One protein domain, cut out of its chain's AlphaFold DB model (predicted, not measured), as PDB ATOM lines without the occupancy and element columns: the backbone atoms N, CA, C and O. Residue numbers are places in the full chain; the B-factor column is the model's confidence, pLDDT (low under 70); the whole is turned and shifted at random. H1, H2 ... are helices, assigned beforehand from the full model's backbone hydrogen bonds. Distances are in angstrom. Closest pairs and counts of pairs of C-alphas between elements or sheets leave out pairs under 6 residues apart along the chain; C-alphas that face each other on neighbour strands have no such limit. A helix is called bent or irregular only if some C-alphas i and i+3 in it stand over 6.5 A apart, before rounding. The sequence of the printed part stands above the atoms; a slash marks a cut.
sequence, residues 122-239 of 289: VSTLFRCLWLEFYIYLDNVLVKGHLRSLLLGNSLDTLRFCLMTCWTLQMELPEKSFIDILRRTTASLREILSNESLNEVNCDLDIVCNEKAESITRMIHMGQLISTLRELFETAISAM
ATOM      1  N   VAL A 122      26.762 -34.219  -0.421       82.19
ATOM      2  CA  VAL A 122      26.237 -33.229  -1.362       82.19
ATOM      3  C   VAL A 122      25.648 -32.044  -0.591       82.19
ATOM      4  O   VAL A 122      25.943 -30.905  -0.940       82.19
ATOM      5  N   SER A 123      24.927 -32.274   0.514       82.56
ATOM      6  CA  SER A 123      24.441 -31.199   1.396       82.56
ATOM      7  C   SER A 123      25.585 -30.376   1.968       82.56
ATOM      8  O   SER A 123      25.553 -29.149   1.927       82.56
ATOM      9  N   THR A 124      26.635 -31.040   2.443       79.88
ATOM     10  CA  THR A 124      27.858 -30.404   2.937       79.88
ATOM     11  C   THR A 124      28.502 -29.501   1.887       79.88
ATOM     12  O   THR A 124      28.745 -28.323   2.139       79.88
ATOM     13  N   LEU A 125      28.769 -30.044   0.699       82.00
ATOM     14  CA  LEU A 125      29.407 -29.321  -0.397       82.00
ATOM     15  C   LEU A 125      28.542 -28.143  -0.845       82.00
ATOM     16  O   LEU A 125      29.039 -27.030  -1.013       82.00
ATOM     17  N   PHE A 126      27.235 -28.365  -0.975       88.19
ATOM     18  CA  PHE A 126      26.305 -27.327  -1.384       88.19
ATOM     19  C   PHE A 126      26.205 -26.207  -0.341       88.19
ATOM     20  O   PHE A 126      26.201 -25.037  -0.714       88.19
ATOM     21  N   ARG A 127      26.245 -26.518   0.966       83.94
ATOM     22  CA  ARG A 127      26.315 -25.511   2.047       83.94
ATOM     23  C   ARG A 127      27.527 -24.588   1.928       83.94
ATOM     24  O   ARG A 127      27.416 -23.426   2.307       83.94
ATOM     25  N   CYS A 128      28.645 -25.076   1.396       82.50
ATOM     26  CA  CYS A 128      29.844 -24.269   1.173       82.50
ATOM     27  C   CYS A 128      29.788 -23.428  -0.110       82.50
ATOM     28  O   CYS A 128      30.466 -22.409  -0.180       82.50
ATOM     29  N   LEU A 129      29.019 -23.846  -1.120       85.81
ATOM     30  CA  LEU A 129      29.085 -23.275  -2.472       85.81
ATOM     31  C   LEU A 129      27.861 -22.446  -2.874       85.81
ATOM     32  O   LEU A 129      27.956 -21.627  -3.785       85.81
ATOM     33  N   TRP A 130      26.706 -22.633  -2.227       93.19
ATOM     34  CA  TRP A 130      25.447 -22.041  -2.694       93.19
ATOM     35  C   TRP A 130      25.469 -20.507  -2.766       93.19
ATOM     36  O   TRP A 130      24.804 -19.943  -3.631       93.19
ATOM     37  N   LEU A 131      26.245 -19.829  -1.911       87.00
ATOM     38  CA  LEU A 131      26.366 -18.369  -1.947       87.00
ATOM     39  C   LEU A 131      27.121 -17.886  -3.196       87.00
ATOM     40  O   LEU A 131      26.724 -16.896  -3.803       87.00
ATOM     41  N   GLU A 132      28.152 -18.616  -3.623       88.31
ATOM     42  CA  GLU A 132      28.882 -18.321  -4.863       88.31
ATOM     43  C   GLU A 132      27.970 -18.504  -6.082       88.31
ATOM     44  O   GLU A 132      27.928 -17.650  -6.971       88.31
ATOM     45  N   PHE A 133      27.155 -19.568  -6.086       91.94
ATOM     46  CA  PHE A 133      26.126 -19.760  -7.112       91.94
ATOM     47  C   PHE A 133      25.083 -18.645  -7.091       91.94
ATOM     48  O   PHE A 133      24.714 -18.143  -8.149       91.94
ATOM     49  N   TYR A 134      24.633 -18.214  -5.911       91.12
ATOM     50  CA  TYR A 134      23.705 -17.093  -5.777       91.12
ATOM     51  C   TYR A 134      24.283 -15.810  -6.383       91.12
ATOM     52  O   TYR A 134      23.622 -15.183  -7.205       91.12
ATOM     53  N   ILE A 135      25.522 -15.441  -6.032       84.75
ATOM     54  CA  ILE A 135      26.181 -14.230  -6.546       84.75
ATOM     55  C   ILE A 135      26.335 -14.303  -8.069       84.75
ATOM     56  O   ILE A 135      26.046 -13.330  -8.767       84.75
ATOM     57  N   TYR A 136      26.770 -15.451  -8.593       89.38
ATOM     58  CA  TYR A 136      26.874 -15.681 -10.031       89.38
ATOM     59  C   TYR A 136      25.522 -15.493 -10.736       89.38
ATOM     60  O   TYR A 136      25.425 -14.711 -11.683       89.38
ATOM     61  N   LEU A 137      24.470 -16.154 -10.247       91.12
ATOM     62  CA  LEU A 137      23.137 -16.110 -10.848       91.12
ATOM     63  C   LEU A 137      22.496 -14.723 -10.745       91.12
ATOM     64  O   LEU A 137      21.932 -14.247 -11.723       91.12
ATOM     65  N   ASP A 138      22.616 -14.046  -9.604       88.56
ATOM     66  CA  ASP A 138      22.117 -12.680  -9.409       88.56
ATOM     67  C   ASP A 138      22.793 -11.696 -10.379       88.56
ATOM     68  O   ASP A 138      22.139 -10.861 -11.009       88.56
ATOM     69  N   ASN A 139      24.105 -11.841 -10.575       84.62
ATOM     70  CA  ASN A 139      24.849 -11.001 -11.505       84.62
ATOM     71  C   ASN A 139      24.499 -11.277 -12.970       84.62
ATOM     72  O   ASN A 139      24.427 -10.328 -13.742       84.62
ATOM     73  N   VAL A 140      24.292 -12.534 -13.372       84.75
ATOM     74  CA  VAL A 140      24.028 -12.871 -14.782       84.75
ATOM     75  C   VAL A 140      22.553 -12.706 -15.147       84.75
ATOM     76  O   VAL A 140      22.256 -12.106 -16.176       84.75
ATOM     77  N   LEU A 141      21.637 -13.219 -14.322       85.69
ATOM     78  CA  LEU A 141      20.206 -13.295 -14.638       85.69
ATOM     79  C   LEU A 141      19.401 -12.065 -14.207       85.69
ATOM     80  O   LEU A 141      18.289 -11.887 -14.698       85.69
ATOM     81  N   VAL A 142      19.901 -11.264 -13.260       83.62
ATOM     82  CA  VAL A 142      19.169 -10.092 -12.744       83.62
ATOM     83  C   VAL A 142      19.884  -8.790 -13.095       83.62
ATOM     84  O   VAL A 142      19.256  -7.868 -13.606       83.62
ATOM     85  N   LYS A 143      21.191  -8.691 -12.826       78.44
ATOM     86  CA  LYS A 143      21.963  -7.447 -13.033       78.44
ATOM     87  C   LYS A 143      22.645  -7.348 -14.402       78.44
ATOM     88  O   LYS A 143      23.062  -6.259 -14.794       78.44
ATOM     89  N   GLY A 144      22.829  -8.468 -15.091       66.50
ATOM     90  CA  GLY A 144      23.625  -8.563 -16.308       66.50
ATOM     91  C   GLY A 144      22.868  -8.081 -17.541       66.50
ATOM     92  O   GLY A 144      21.671  -8.311 -17.684       66.50
ATOM     93  N   HIS A 145      23.577  -7.449 -18.480       56.00
ATOM     94  CA  HIS A 145      23.061  -7.292 -19.839       56.00
ATOM     95  C   HIS A 145      23.062  -8.671 -20.512       56.00
ATOM     96  O   HIS A 145      24.107  -9.312 -20.600       56.00
ATOM     97  N   LEU A 146      21.876  -9.121 -20.919       57.44
ATOM     98  CA  LEU A 146      21.542 -10.423 -21.502       57.44
ATOM     99  C   LEU A 146      22.574 -10.940 -22.524       57.44
ATOM    100  O   LEU A 146      22.445 -10.713 -23.724       57.44
ATOM    101  N   ARG A 147      23.584 -11.689 -22.071       60.53
ATOM    102  CA  ARG A 147      24.415 -12.499 -22.970       60.53
ATOM    103  C   ARG A 147      23.721 -13.832 -23.209       60.53
ATOM    104  O   ARG A 147      23.655 -14.654 -22.291       60.53
ATOM    105  N   SER A 148      23.284 -14.073 -24.443       64.44
ATOM    106  CA  SER A 148      22.641 -15.332 -24.856       64.44
ATOM    107  C   SER A 148      23.467 -16.566 -24.471       64.44
ATOM    108  O   SER A 148      22.924 -17.539 -23.952       64.44
ATOM    109  N   LEU A 149      24.798 -16.491 -24.617       69.69
ATOM    110  CA  LEU A 149      25.712 -17.605 -24.345       69.69
ATOM    111  C   LEU A 149      25.741 -18.046 -22.870       69.69
ATOM    112  O   LEU A 149      25.928 -19.225 -22.580       69.69
ATOM    113  N   LEU A 150      25.594 -17.112 -21.926       78.00
ATOM    114  CA  LEU A 150      25.676 -17.411 -20.488       78.00
ATOM    115  C   LEU A 150      24.310 -17.673 -19.862       78.00
ATOM    116  O   LEU A 150      24.228 -18.346 -18.833       78.00
ATOM    117  N   LEU A 151      23.256 -17.148 -20.480       82.56
ATOM    118  CA  LEU A 151      21.898 -17.242 -19.980       82.56
ATOM    119  C   LEU A 151      21.440 -18.696 -19.854       82.56
ATOM    120  O   LEU A 151      20.997 -19.093 -18.781       82.56
ATOM    121  N   GLY A 152      21.589 -19.493 -20.915       85.06
ATOM    122  CA  GLY A 152      21.175 -20.897 -20.898       85.06
ATOM    123  C   GLY A 152      21.836 -21.675 -19.758       85.06
ATOM    124  O   GLY A 152      21.154 -22.291 -18.943       85.06
ATOM    125  N   ASN A 153      23.157 -21.540 -19.628       87.88
ATOM    126  CA  ASN A 153      23.927 -22.188 -18.564       87.88
ATOM    127  C   ASN A 153      23.523 -21.695 -17.165       87.88
ATOM    128  O   ASN A 153      23.512 -22.471 -16.210       87.88
ATOM    129  N   SER A 154      23.179 -20.414 -17.032       90.62
ATOM    130  CA  SER A 154      22.731 -19.829 -15.765       90.62
ATOM    131  C   SER A 154      21.339 -20.324 -15.370       90.62
ATOM    132  O   SER A 154      21.120 -20.673 -14.213       90.62
ATOM    133  N   LEU A 155      20.413 -20.432 -16.323       91.38
ATOM    134  CA  LEU A 155      19.083 -21.004 -16.104       91.38
ATOM    135  C   LEU A 155      19.163 -22.487 -15.706       91.38
ATOM    136  O   LEU A 155      18.501 -22.907 -14.754       91.38
ATOM    137  N   ASP A 156      20.040 -23.262 -16.349       91.38
ATOM    138  CA  ASP A 156      20.291 -24.658 -15.971       91.38
ATOM    139  C   ASP A 156      20.924 -24.755 -14.575       91.38
ATOM    140  O   ASP A 156      20.524 -25.583 -13.755       91.38
ATOM    141  N   THR A 157      21.865 -23.862 -14.254       93.62
ATOM    142  CA  THR A 157      22.482 -23.788 -12.920       93.62
ATOM    143  C   THR A 157      21.439 -23.477 -11.845       93.62
ATOM    144  O   THR A 157      21.411 -24.142 -10.808       93.62
ATOM    145  N   LEU A 158      20.539 -22.521 -12.099       94.94
ATOM    146  CA  LEU A 158      19.426 -22.192 -11.206       94.94
ATOM    147  C   LEU A 158      18.495 -23.396 -11.009       94.94
ATOM    148  O   LEU A 158      18.119 -23.702  -9.874       94.94
ATOM    149  N   ARG A 159      18.180 -24.126 -12.090       94.62
ATOM    150  CA  ARG A 159      17.420 -25.380 -12.027       94.62
ATOM    151  C   ARG A 159      18.091 -26.383 -11.101       94.62
ATOM    152  O   ARG A 159      17.445 -26.859 -10.174       94.62
ATOM    153  N   PHE A 160      19.369 -26.693 -11.319       94.12
ATOM    154  CA  PHE A 160      20.094 -27.665 -10.498       94.12
ATOM    155  C   PHE A 160      20.185 -27.241  -9.032       94.12
ATOM    156  O   PHE A 160      20.026 -28.083  -8.147       94.12
ATOM    157  N   CYS A 161      20.375 -25.947  -8.764       95.19
ATOM    158  CA  CYS A 161      20.384 -25.405  -7.409       95.19
ATOM    159  C   CYS A 161      19.040 -25.641  -6.704       95.19
ATOM    160  O   CYS A 161      19.026 -26.170  -5.592       95.19
ATOM    161  N   LEU A 162      17.911 -25.342  -7.356       94.81
ATOM    162  CA  LEU A 162      16.574 -25.580  -6.796       94.81
ATOM    163  C   LEU A 162      16.245 -27.073  -6.654       94.81
ATOM    164  O   LEU A 162      15.768 -27.479  -5.596       94.81
ATOM    165  N   MET A 163      16.586 -27.914  -7.645       92.31
ATOM    166  CA  MET A 163      16.447 -29.378  -7.527       92.31
ATOM    167  C   MET A 163      17.196 -29.902  -6.297       92.31
ATOM    168  O   MET A 163      16.668 -30.715  -5.538       92.31
ATOM    169  N   THR A 164      18.429 -29.427  -6.098       91.50
ATOM    170  CA  THR A 164      19.283 -29.818  -4.972       91.50
ATOM    171  C   THR A 164      18.664 -29.371  -3.652       91.50
ATOM    172  O   THR A 164      18.587 -30.167  -2.720       91.50
ATOM    173  N   CYS A 165      18.140 -28.142  -3.584       93.06
ATOM    174  CA  CYS A 165      17.461 -27.643  -2.390       93.06
ATOM    175  C   CYS A 165      16.236 -28.488  -2.022       93.06
ATOM    176  O   CYS A 165      16.089 -28.846  -0.859       93.06
ATOM    177  N   TRP A 166      15.396 -28.859  -2.991       91.94
ATOM    178  CA  TRP A 166      14.204 -29.673  -2.730       91.94
ATOM    179  C   TRP A 166      14.530 -31.125  -2.392       91.94
ATOM    180  O   TRP A 166      13.853 -31.725  -1.559       91.94
ATOM    181  N   THR A 167      15.576 -31.683  -3.003       89.56
ATOM    182  CA  THR A 167      16.041 -33.049  -2.717       89.56
ATOM    183  C   THR A 167      16.643 -33.144  -1.314       89.56
ATOM    184  O   THR A 167      16.406 -34.116  -0.605       89.56
ATOM    185  N   LEU A 168      17.397 -32.122  -0.899       88.62
ATOM    186  CA  LEU A 168      18.102 -32.077   0.387       88.62
ATOM    187  C   LEU A 168      17.341 -31.317   1.485       88.62
ATOM    188  O   LEU A 168      17.881 -31.135   2.575       88.62
ATOM    189  N   GLN A 169      16.125 -30.844   1.194       89.56
ATOM    190  CA  GLN A 169      15.265 -30.066   2.096       89.56
ATOM    191  C   GLN A 169      15.973 -28.838   2.708       89.56
ATOM    192  O   GLN A 169      15.972 -28.616   3.919       89.56
ATOM    193  N   MET A 170      16.627 -28.030   1.866       88.25
ATOM    194  CA  MET A 170      17.403 -26.860   2.292       88.25
ATOM    195  C   MET A 170      16.630 -25.543   2.111       88.25
ATOM    196  O   MET A 170      16.732 -24.898   1.071       88.25
ATOM    197  N   GLU A 171      15.933 -25.093   3.159       89.88
ATOM    198  CA  GLU A 171      15.018 -23.936   3.087       89.88
ATOM    199  C   GLU A 171      15.684 -22.583   2.780       89.88
ATOM    200  O   GLU A 171      15.139 -21.769   2.036       89.88
ATOM    201  N   LEU A 172      16.844 -22.294   3.384       91.00
ATOM    202  CA  LEU A 172      17.506 -20.993   3.222       91.00
ATOM    203  C   LEU A 172      17.959 -20.741   1.770       91.00
ATOM    204  O   LEU A 172      17.516 -19.747   1.193       91.00
ATOM    205  N   PRO A 173      18.796 -21.605   1.157       93.44
ATOM    206  CA  PRO A 173      19.183 -21.418  -0.238       93.44
ATOM    207  C   PRO A 173      17.983 -21.513  -1.184       93.44
ATOM    208  O   PRO A 173      17.933 -20.759  -2.152       93.44
ATOM    209  N   GLU A 174      16.989 -22.362  -0.889       94.81
ATOM    210  CA  GLU A 174      15.754 -22.438  -1.673       94.81
ATOM    211  C   GLU A 174      15.093 -21.063  -1.812       94.81
ATOM    212  O   GLU A 174      14.842 -20.609  -2.929       94.81
ATOM    213  N   LYS A 175      14.861 -20.369  -0.691       94.12
ATOM    214  CA  LYS A 175      14.231 -19.042  -0.689       94.12
ATOM    215  C   LYS A 175      15.033 -18.029  -1.505       94.12
ATOM    216  O   LYS A 175      14.445 -17.257  -2.262       94.12
ATOM    217  N   SER A 176      16.361 -18.054  -1.400       95.50
ATOM    218  CA  SER A 176      17.245 -17.169  -2.169       95.50
ATOM    219  C   SER A 176      17.201 -17.443  -3.676       95.50
ATOM    220  O   SER A 176      17.156 -16.501  -4.466       95.50
ATOM    221  N   PHE A 177      17.184 -18.709  -4.098       96.75
ATOM    222  CA  PHE A 177      17.103 -19.062  -5.518       96.75
ATOM    223  C   PHE A 177      15.705 -18.817  -6.107       96.75
ATOM    224  O   PHE A 177      15.604 -18.373  -7.250       96.75
ATOM    225  N   ILE A 178      14.631 -19.019  -5.335       94.94
ATOM    226  CA  ILE A 178      13.265 -18.637  -5.740       94.94
ATOM    227  C   ILE A 178      13.166 -17.123  -5.955       94.94
ATOM    228  O   ILE A 178      12.527 -16.672  -6.905       94.94
ATOM    229  N   ASP A 179      13.803 -16.325  -5.099       94.38
ATOM    230  CA  ASP A 179      13.842 -14.873  -5.266       94.38
ATOM    231  C   ASP A 179      14.560 -14.455  -6.563       94.38
ATOM    232  O   ASP A 179      14.037 -13.617  -7.302       94.38
ATOM    233  N   ILE A 180      15.690 -15.091  -6.905       93.31
ATOM    234  CA  ILE A 180      16.340 -14.892  -8.213       93.31
ATOM    235  C   ILE A 180      15.368 -15.236  -9.344       93.31
ATOM    236  O   ILE A 180      15.155 -14.408 -10.223       93.31
ATOM    237  N   LEU A 181      14.729 -16.410  -9.302       93.56
ATOM    238  CA  LEU A 181      13.786 -16.853 -10.334       93.56
ATOM    239  C   LEU A 181      12.649 -15.841 -10.558       93.56
ATOM    240  O   LEU A 181      12.322 -15.507 -11.701       93.56
ATOM    241  N   ARG A 182      12.077 -15.307  -9.472       91.94
ATOM    242  CA  ARG A 182      11.036 -14.270  -9.531       91.94
ATOM    243  C   ARG A 182      11.555 -12.985 -10.163       91.94
ATOM    244  O   ARG A 182      10.890 -12.440 -11.041       91.94
ATOM    245  N   ARG A 183      12.732 -12.506  -9.752       89.88
ATOM    246  CA  ARG A 183      13.334 -11.275 -10.290       89.88
ATOM    247  C   ARG A 183      13.714 -11.417 -11.764       89.88
ATOM    248  O   ARG A 183      13.420 -10.523 -12.553       89.88
ATOM    249  N   THR A 184      14.273 -12.557 -12.159       87.31
ATOM    250  CA  THR A 184      14.568 -12.890 -13.559       87.31
ATOM    251  C   THR A 184      13.296 -12.902 -14.401       87.31
ATOM    252  O   THR A 184      13.249 -12.268 -15.452       87.31
ATOM    253  N   THR A 185      12.223 -13.527 -13.918       87.00
ATOM    254  CA  THR A 185      10.935 -13.533 -14.629       87.00
ATOM    255  C   THR A 185      10.310 -12.135 -14.705       87.00
ATOM    256  O   THR A 185       9.763 -11.751 -15.735       87.00
ATOM    257  N   ALA A 186      10.423 -11.336 -13.640       84.81
ATOM    258  CA  ALA A 186       9.935  -9.959 -13.626       84.81
ATOM    259  C   ALA A 186      10.657  -9.078 -14.657       84.81
ATOM    260  O   ALA A 186      10.008  -8.261 -15.305       84.81
ATOM    261  N   SER A 187      11.960  -9.291 -14.869       80.50
ATOM    262  CA  SER A 187      12.736  -8.549 -15.872       80.50
ATOM    263  C   SER A 187      12.211  -8.746 -17.302       80.50
ATOM    264  O   SER A 187      12.203  -7.809 -18.094       80.50
ATOM    265  N   LEU A 188      11.675  -9.932 -17.620       77.69
ATOM    266  CA  LEU A 188      11.039 -10.206 -18.912       77.69
ATOM    267  C   LEU A 188       9.713  -9.465 -19.094       77.69
ATOM    268  O   LEU A 188       9.354  -9.139 -20.222       77.69
ATOM    269  N   ARG A 189       8.994  -9.165 -18.006       76.31
ATOM    270  CA  ARG A 189       7.725  -8.420 -18.052       76.31
ATOM    271  C   ARG A 189       7.905  -6.975 -18.509       76.31
ATOM    272  O   ARG A 189       6.976  -6.392 -19.052       76.31
ATOM    273  N   GLU A 190       9.091  -6.405 -18.315       70.75
ATOM    274  CA  GLU A 190       9.420  -5.075 -18.836       70.75
ATOM    275  C   GLU A 190       9.677  -5.086 -20.353       70.75
ATOM    276  O   GLU A 190       9.592  -4.042 -20.997       70.75
ATOM    277  N   ILE A 191       9.977  -6.258 -20.928       69.62
ATOM    278  CA  ILE A 191      10.435  -6.413 -22.316       69.62
ATOM    279  C   ILE A 191       9.344  -7.013 -23.215       69.62
ATOM    280  O   ILE A 191       9.224  -6.638 -24.381       69.62
ATOM    281  N   LEU A 192       8.547  -7.943 -22.686       73.06
ATOM    282  CA  LEU A 192       7.567  -8.737 -23.428       73.06
ATOM    283  C   LEU A 192       6.130  -8.421 -22.988       73.06
ATOM    284  O   LEU A 192       5.873  -8.009 -21.859       73.06
ATOM    285  N   SER A 193       5.166  -8.631 -23.889       72.62
ATOM    286  CA  SER A 193       3.738  -8.447 -23.595       72.62
ATOM    287  C   SER A 193       3.214  -9.489 -22.595       72.62
ATOM    288  O   SER A 193       3.665 -10.632 -22.579       72.62
ATOM    289  N   ASN A 194       2.205  -9.116 -21.794       71.19
ATOM    290  CA  ASN A 194       1.641  -9.982 -20.745       71.19
ATOM    291  C   ASN A 194       1.113 -11.334 -21.262       71.19
ATOM    292  O   ASN A 194       1.193 -12.320 -20.537       71.19
ATOM    293  N   GLU A 195       0.605 -11.405 -22.497       73.44
ATOM    294  CA  GLU A 195       0.087 -12.655 -23.078       73.44
ATOM    295  C   GLU A 195       1.170 -13.733 -23.214       73.44
ATOM    296  O   GLU A 195       0.919 -14.894 -22.899       73.44
ATOM    297  N   SER A 196       2.395 -13.342 -23.583       72.06
ATOM    298  CA  SER A 196       3.550 -14.243 -23.713       72.06
ATOM    299  C   SER A 196       4.062 -14.770 -22.368       72.06
ATOM    300  O   SER A 196       4.854 -15.705 -22.334       72.06
ATOM    301  N   LEU A 197       3.629 -14.171 -21.255       78.25
ATOM    302  CA  LEU A 197       4.071 -14.512 -19.901       78.25
ATOM    303  C   LEU A 197       3.053 -15.363 -19.133       78.25
ATOM    304  O   LEU A 197       3.347 -15.776 -18.014       78.25
ATOM    305  N   ASN A 198       1.866 -15.629 -19.683       82.50
ATOM    306  CA  ASN A 198       0.810 -16.355 -18.969       82.50
ATOM    307  C   ASN A 198       1.235 -17.774 -18.562       82.50
ATOM    308  O   ASN A 198       1.034 -18.163 -17.413       82.50
ATOM    309  N   GLU A 199       1.861 -18.512 -19.479       80.06
ATOM    310  CA  GLU A 199       2.365 -19.867 -19.222       80.06
ATOM    311  C   GLU A 199       3.492 -19.853 -18.177       80.06
ATOM    312  O   GLU A 199       3.431 -20.573 -17.183       80.06
ATOM    313  N   VAL A 200       4.435 -18.914 -18.314       86.62
ATOM    314  CA  VAL A 200       5.526 -18.697 -17.350       86.62
ATOM    315  C   VAL A 200       5.000 -18.377 -15.956       86.62
ATOM    316  O   VAL A 200       5.507 -18.914 -14.979       86.62
ATOM    317  N   ASN A 201       3.995 -17.505 -15.838       87.00
ATOM    318  CA  ASN A 201       3.423 -17.143 -14.542       87.00
ATOM    319  C   ASN A 201       2.728 -18.350 -13.887       87.00
ATOM    320  O   ASN A 201       2.859 -18.531 -12.680       87.00
ATOM    321  N   CYS A 202       2.042 -19.191 -14.670       88.62
ATOM    322  CA  CYS A 202       1.390 -20.396 -14.155       88.62
ATOM    323  C   CYS A 202       2.411 -21.390 -13.582       88.62
ATOM    324  O   CYS A 202       2.276 -21.822 -12.435       88.62
ATOM    325  N   ASP A 203       3.471 -21.691 -14.338       89.50
ATOM    326  CA  ASP A 203       4.538 -22.575 -13.865       89.50
ATOM    327  C   ASP A 203       5.317 -21.960 -12.695       89.50
ATOM    328  O   ASP A 203       5.653 -22.654 -11.731       89.50
ATOM    329  N   LEU A 204       5.569 -20.646 -12.729       91.19
ATOM    330  CA  LEU A 204       6.239 -19.922 -11.650       91.19
ATOM    331  C   LEU A 204       5.449 -20.002 -10.341       91.19
ATOM    332  O   LEU A 204       6.056 -20.228  -9.292       91.19
ATOM    333  N   ASP A 205       4.126 -19.846 -10.384       91.81
ATOM    334  CA  ASP A 205       3.262 -19.933  -9.204       91.81
ATOM    335  C   ASP A 205       3.324 -21.328  -8.568       91.81
ATOM    336  O   ASP A 205       3.417 -21.449  -7.343       91.81
ATOM    337  N   ILE A 206       3.355 -22.385  -9.385       91.75
ATOM    338  CA  ILE A 206       3.475 -23.769  -8.910       91.75
ATOM    339  C   ILE A 206       4.864 -24.019  -8.312       91.75
ATOM    340  O   ILE A 206       4.977 -24.556  -7.208       91.75
ATOM    341  N   VAL A 207       5.929 -23.586  -8.991       91.75
ATOM    342  CA  VAL A 207       7.318 -23.719  -8.518       91.75
ATOM    343  C   VAL A 207       7.545 -22.965  -7.202       91.75
ATOM    344  O   VAL A 207       8.240 -23.457  -6.306       91.75
ATOM    345  N   CYS A 208       6.936 -21.788  -7.058       90.81
ATOM    346  CA  CYS A 208       7.028 -20.948  -5.868       90.81
ATOM    347  C   CYS A 208       6.144 -21.411  -4.700       90.81
ATOM    348  O   CYS A 208       6.253 -20.848  -3.608       90.81
ATOM    349  N   ASN A 209       5.250 -22.380  -4.910       90.31
ATOM    350  CA  ASN A 209       4.314 -22.824  -3.888       90.31
ATOM    351  C   ASN A 209       4.994 -23.761  -2.881       90.31
ATOM    352  O   ASN A 209       5.222 -24.936  -3.160       90.31
ATOM    353  N   GLU A 210       5.247 -23.259  -1.671       84.38
ATOM    354  CA  GLU A 210       5.840 -24.033  -0.568       84.38
ATOM    355  C   GLU A 210       4.982 -25.241  -0.141       84.38
ATOM    356  O   GLU A 210       5.499 -26.184   0.450       84.38
ATOM    357  N   LYS A 211       3.674 -25.236  -0.438       86.00
ATOM    358  CA  LYS A 211       2.757 -26.344  -0.113       86.00
ATOM    359  C   LYS A 211       2.707 -27.430  -1.188       86.00
ATOM    360  O   LYS A 211       2.087 -28.465  -0.955       86.00
ATOM    361  N   ALA A 212       3.274 -27.187  -2.368       86.94
ATOM    362  CA  ALA A 212       3.290 -28.171  -3.440       86.94
ATOM    363  C   ALA A 212       4.350 -29.248  -3.171       86.94
ATOM    364  O   ALA A 212       5.418 -28.966  -2.628       86.94
ATOM    365  N   GLU A 213       4.072 -30.485  -3.587       89.00
ATOM    366  CA  GLU A 213       5.048 -31.570  -3.495       89.00
ATOM    367  C   GLU A 213       6.312 -31.244  -4.303       89.00
ATOM    368  O   GLU A 213       6.232 -30.749  -5.431       89.00
ATOM    369  N   SER A 214       7.484 -31.581  -3.754       87.50
ATOM    370  CA  SER A 214       8.775 -31.344  -4.410       87.50
ATOM    371  C   SER A 214       8.820 -31.913  -5.828       87.50
ATOM    372  O   SER A 214       9.326 -31.252  -6.725       87.50
ATOM    373  N   ILE A 215       8.241 -33.096  -6.063       88.81
ATOM    374  CA  ILE A 215       8.210 -33.742  -7.386       88.81
ATOM    375  C   ILE A 215       7.444 -32.883  -8.399       88.81
ATOM    376  O   ILE A 215       7.939 -32.629  -9.496       88.81
ATOM    377  N   THR A 216       6.269 -32.378  -8.021       90.62
ATOM    378  CA  THR A 216       5.467 -31.482  -8.864       90.62
ATOM    379  C   THR A 216       6.245 -30.213  -9.199       90.62
ATOM    380  O   THR A 216       6.342 -29.829 -10.362       90.62
ATOM    381  N   ARG A 217       6.895 -29.607  -8.199       92.00
ATOM    382  CA  ARG A 217       7.739 -28.418  -8.396       92.00
ATOM    383  C   ARG A 217       8.911 -28.702  -9.342       92.00
ATOM    384  O   ARG A 217       9.230 -27.859 -10.175       92.00
ATOM    385  N   MET A 218       9.516 -29.892  -9.277       91.06
ATOM    386  CA  MET A 218      10.601 -30.310 -10.179       91.06
ATOM    387  C   MET A 218      10.162 -30.425 -11.641       91.06
ATOM    388  O   MET A 218      10.919 -30.025 -12.531       91.06
ATOM    389  N   ILE A 219       8.957 -30.944 -11.891       90.25
ATOM    390  CA  ILE A 219       8.391 -31.068 -13.241       90.25
ATOM    391  C   ILE A 219       8.146 -29.677 -13.834       90.25
ATOM    392  O   ILE A 219       8.708 -29.357 -14.885       90.25
ATOM    393  N   HIS A 220       7.407 -28.826 -13.115       93.25
ATOM    394  CA  HIS A 220       7.090 -27.469 -13.569       93.25
ATOM    395  C   HIS A 220       8.337 -26.591 -13.706       93.25
ATOM    396  O   HIS A 220       8.425 -25.787 -14.624       93.25
ATOM    397  N   MET A 221       9.366 -26.789 -12.877       93.38
ATOM    398  CA  MET A 221      10.642 -26.087 -13.041       93.38
ATOM    399  C   MET A 221      11.341 -26.448 -14.360       93.38
ATOM    400  O   MET A 221      11.998 -25.605 -14.962       93.38
ATOM    401  N   GLY A 222      11.224 -27.697 -14.827       89.75
ATOM    402  CA  GLY A 222      11.747 -28.093 -16.136       89.75
ATOM    403  C   GLY A 222      11.058 -27.356 -17.284       89.75
ATOM    404  O   GLY A 222      11.741 -26.841 -18.167       89.75
ATOM    405  N   GLN A 223       9.728 -27.266 -17.229       91.06
ATOM    406  CA  GLN A 223       8.911 -26.543 -18.209       91.06
ATOM    407  C   GLN A 223       9.226 -25.043 -18.180       91.06
ATOM    408  O   GLN A 223       9.624 -24.481 -19.197       91.06
ATOM    409  N   LEU A 224       9.213 -24.446 -16.987       92.31
ATOM    410  CA  LEU A 224       9.512 -23.036 -16.761       92.31
ATOM    411  C   LEU A 224      10.866 -22.617 -17.344       92.31
ATOM    412  O   LEU A 224      10.961 -21.580 -17.992       92.31
ATOM    413  N   ILE A 225      11.921 -23.409 -17.134       91.19
ATOM    414  CA  ILE A 225      13.255 -23.102 -17.670       91.19
ATOM    415  C   ILE A 225      13.291 -23.168 -19.200       91.19
ATOM    416  O   ILE A 225      13.963 -22.337 -19.813       91.19
ATOM    417  N   SER A 226      12.569 -24.113 -19.812       90.25
ATOM    418  CA  SER A 226      12.457 -24.199 -21.273       90.25
ATOM    419  C   SER A 226      11.779 -22.951 -21.834       90.25
ATOM    420  O   SER A 226      12.347 -22.276 -22.691       90.25
ATOM    421  N   THR A 227      10.627 -22.579 -21.275       88.81
ATOM    422  CA  THR A 227       9.862 -21.403 -21.708       88.81
ATOM    423  C   THR A 227      10.637 -20.108 -21.466       88.81
ATOM    424  O   THR A 227      10.700 -19.244 -22.338       88.81
ATOM    425  N   LEU A 228      11.303 -19.968 -20.311       88.19
ATOM    426  CA  LEU A 228      12.157 -18.811 -20.027       88.19
ATOM    427  C   LEU A 228      13.288 -18.686 -21.052       88.19
ATOM    428  O   LEU A 228      13.555 -17.579 -21.515       88.19
ATOM    429  N   ARG A 229      13.937 -19.794 -21.428       87.75
ATOM    430  CA  ARG A 229      15.008 -19.786 -22.431       87.75
ATOM    431  C   ARG A 229      14.510 -19.250 -23.775       87.75
ATOM    432  O   ARG A 229      15.122 -18.326 -24.305       87.75
ATOM    433  N   GLU A 230      13.386 -19.759 -24.272       86.69
ATOM    434  CA  GLU A 230      12.788 -19.315 -25.541       86.69
ATOM    435  C   GLU A 230      12.391 -17.831 -25.514       86.69
ATOM    436  O   GLU A 230      12.655 -17.077 -26.456       86.69
ATOM    437  N   LEU A 231      11.796 -17.375 -24.408       84.25
ATOM    438  CA  LEU A 231      11.389 -15.978 -24.255       84.25
ATOM    439  C   LEU A 231      12.581 -15.034 -24.176       84.25
ATOM    440  O   LEU A 231      12.542 -13.955 -24.764       84.25
ATOM    441  N   PHE A 232      13.652 -15.424 -23.490       82.00
ATOM    442  CA  PHE A 232      14.866 -14.625 -23.471       82.00
ATOM    443  C   PHE A 232      15.575 -14.612 -24.828       82.00
ATOM    444  O   PHE A 232      16.063 -13.558 -25.222       82.00
ATOM    445  N   GLU A 233      15.621 -15.722 -25.568       79.75
ATOM    446  CA  GLU A 233      16.153 -15.734 -26.940       79.75
ATOM    447  C   GLU A 233      15.347 -14.803 -27.857       79.75
ATOM    448  O   GLU A 233      15.918 -14.024 -28.626       79.75
ATOM    449  N   THR A 234      14.021 -14.807 -27.705       79.19
ATOM    450  CA  THR A 234      13.120 -13.893 -28.416       79.19
ATOM    451  C   THR A 234      13.356 -12.440 -27.998       79.19
ATOM    452  O   THR A 234      13.467 -11.563 -28.852       79.19
ATOM    453  N   ALA A 235      13.499 -12.172 -26.698       76.06
ATOM    454  CA  ALA A 235      13.766 -10.842 -26.157       76.06
ATOM    455  C   ALA A 235      15.131 -10.294 -26.600       76.06
ATOM    456  O   ALA A 235      15.222  -9.124 -26.957       76.06
ATOM    457  N   ILE A 236      16.172 -11.134 -26.635       73.00
ATOM    458  CA  ILE A 236      17.513 -10.794 -27.139       73.00
ATOM    459  C   ILE A 236      17.500 -10.579 -28.655       73.00
ATOM    460  O   ILE A 236      18.292  -9.799 -29.161       73.00
ATOM    461  N   SER A 237      16.619 -11.255 -29.391       70.50
ATOM    462  CA  SER A 237      16.462 -11.023 -30.831       70.50
ATOM    463  C   SER A 237      15.673  -9.738 -31.124       70.50
ATOM    464  O   SER A 237      15.927  -9.068 -32.123       70.50
ATOM    465  N   ALA A 238      14.712  -9.390 -30.259       68.12
ATOM    466  CA  ALA A 238      13.849  -8.215 -30.395       68.12
ATOM    467  C   ALA A 238      14.516  -6.920 -29.904       68.12
ATOM    468  O   ALA A 238      14.397  -5.869 -30.537       68.12
ATOM    469  N   MET A 239      15.237  -6.983 -28.786       60.34
ATOM    470  CA  MET A 239      16.185  -5.949 -28.406       60.34
ATOM    471  C   MET A 239      17.398  -6.133 -29.309       60.34
ATOM    472  O   MET A 239      18.087  -7.127 -29.171       60.34
TER     473      MET A 239
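This is residues 122 to 239 of the 289 residues of the protein "SEC7 domain-containing protein" of Blastocystis hominis (UniProt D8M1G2). Five helices make an elongated up-and-down bundle, each running against the one before it, with H1, H3 and H4 along one side and H2 and H5 along the other. The 118 printed residues hold H1 to H5 in chain order and no named strand; the class is all helix. The whole is compact, with a radius of gyration of the C-alphas of 13.8 A and spans of 42 by 28 by 17 A.

H1, residues 122 to 142, begins at C-alpha 122 (26.237, -33.229, -1.362), spans 26.7 A and has a kink of 54 degrees near residue 129. It is irregular, with C-alphas 128 and 131 7.5 A apart. H2, residues 148 to 167, spans 29.1 A and is only just irregular, with C-alphas 149 and 152 6.6 A apart. H3, residues 171 to 189, spans 27.2 A. H4, residues 194 to 207, spans 19.2 A and is irregular, with C-alphas 196 and 199 7.3 A apart. H5, residues 214 to 238, spans 35.2 A and ends at C-alpha 238 (13.849, -8.215, -30.395).

H1 and H3 touch, closest at the C-alphas of Val 142 and Thr 184, 5.4 A, at a shallow tilt of 18 degrees, the same way. H2 touches H5, closest at the C-alphas of Trp 166 and Ser 214, 5.9 A. The hairpin H4 and H5 is closest at the C-alphas of Val 207 and Arg 217, 4.7 A. H1 and H5 are apart. In H5 every O i to N i+4 pair is within hydrogen-bond range; the counts are 15 of 17 in H1, 14 of 16 in H2, 13 of 15 in H3 and 8 of 10 in H4.

The C-alphas farthest apart, of Thr 124 and Ala 238, are 42.4 A apart. The printed part has no cut and no long link. The pLDDT is under 70 at residues 144 to 149, 191 and 238 to 239.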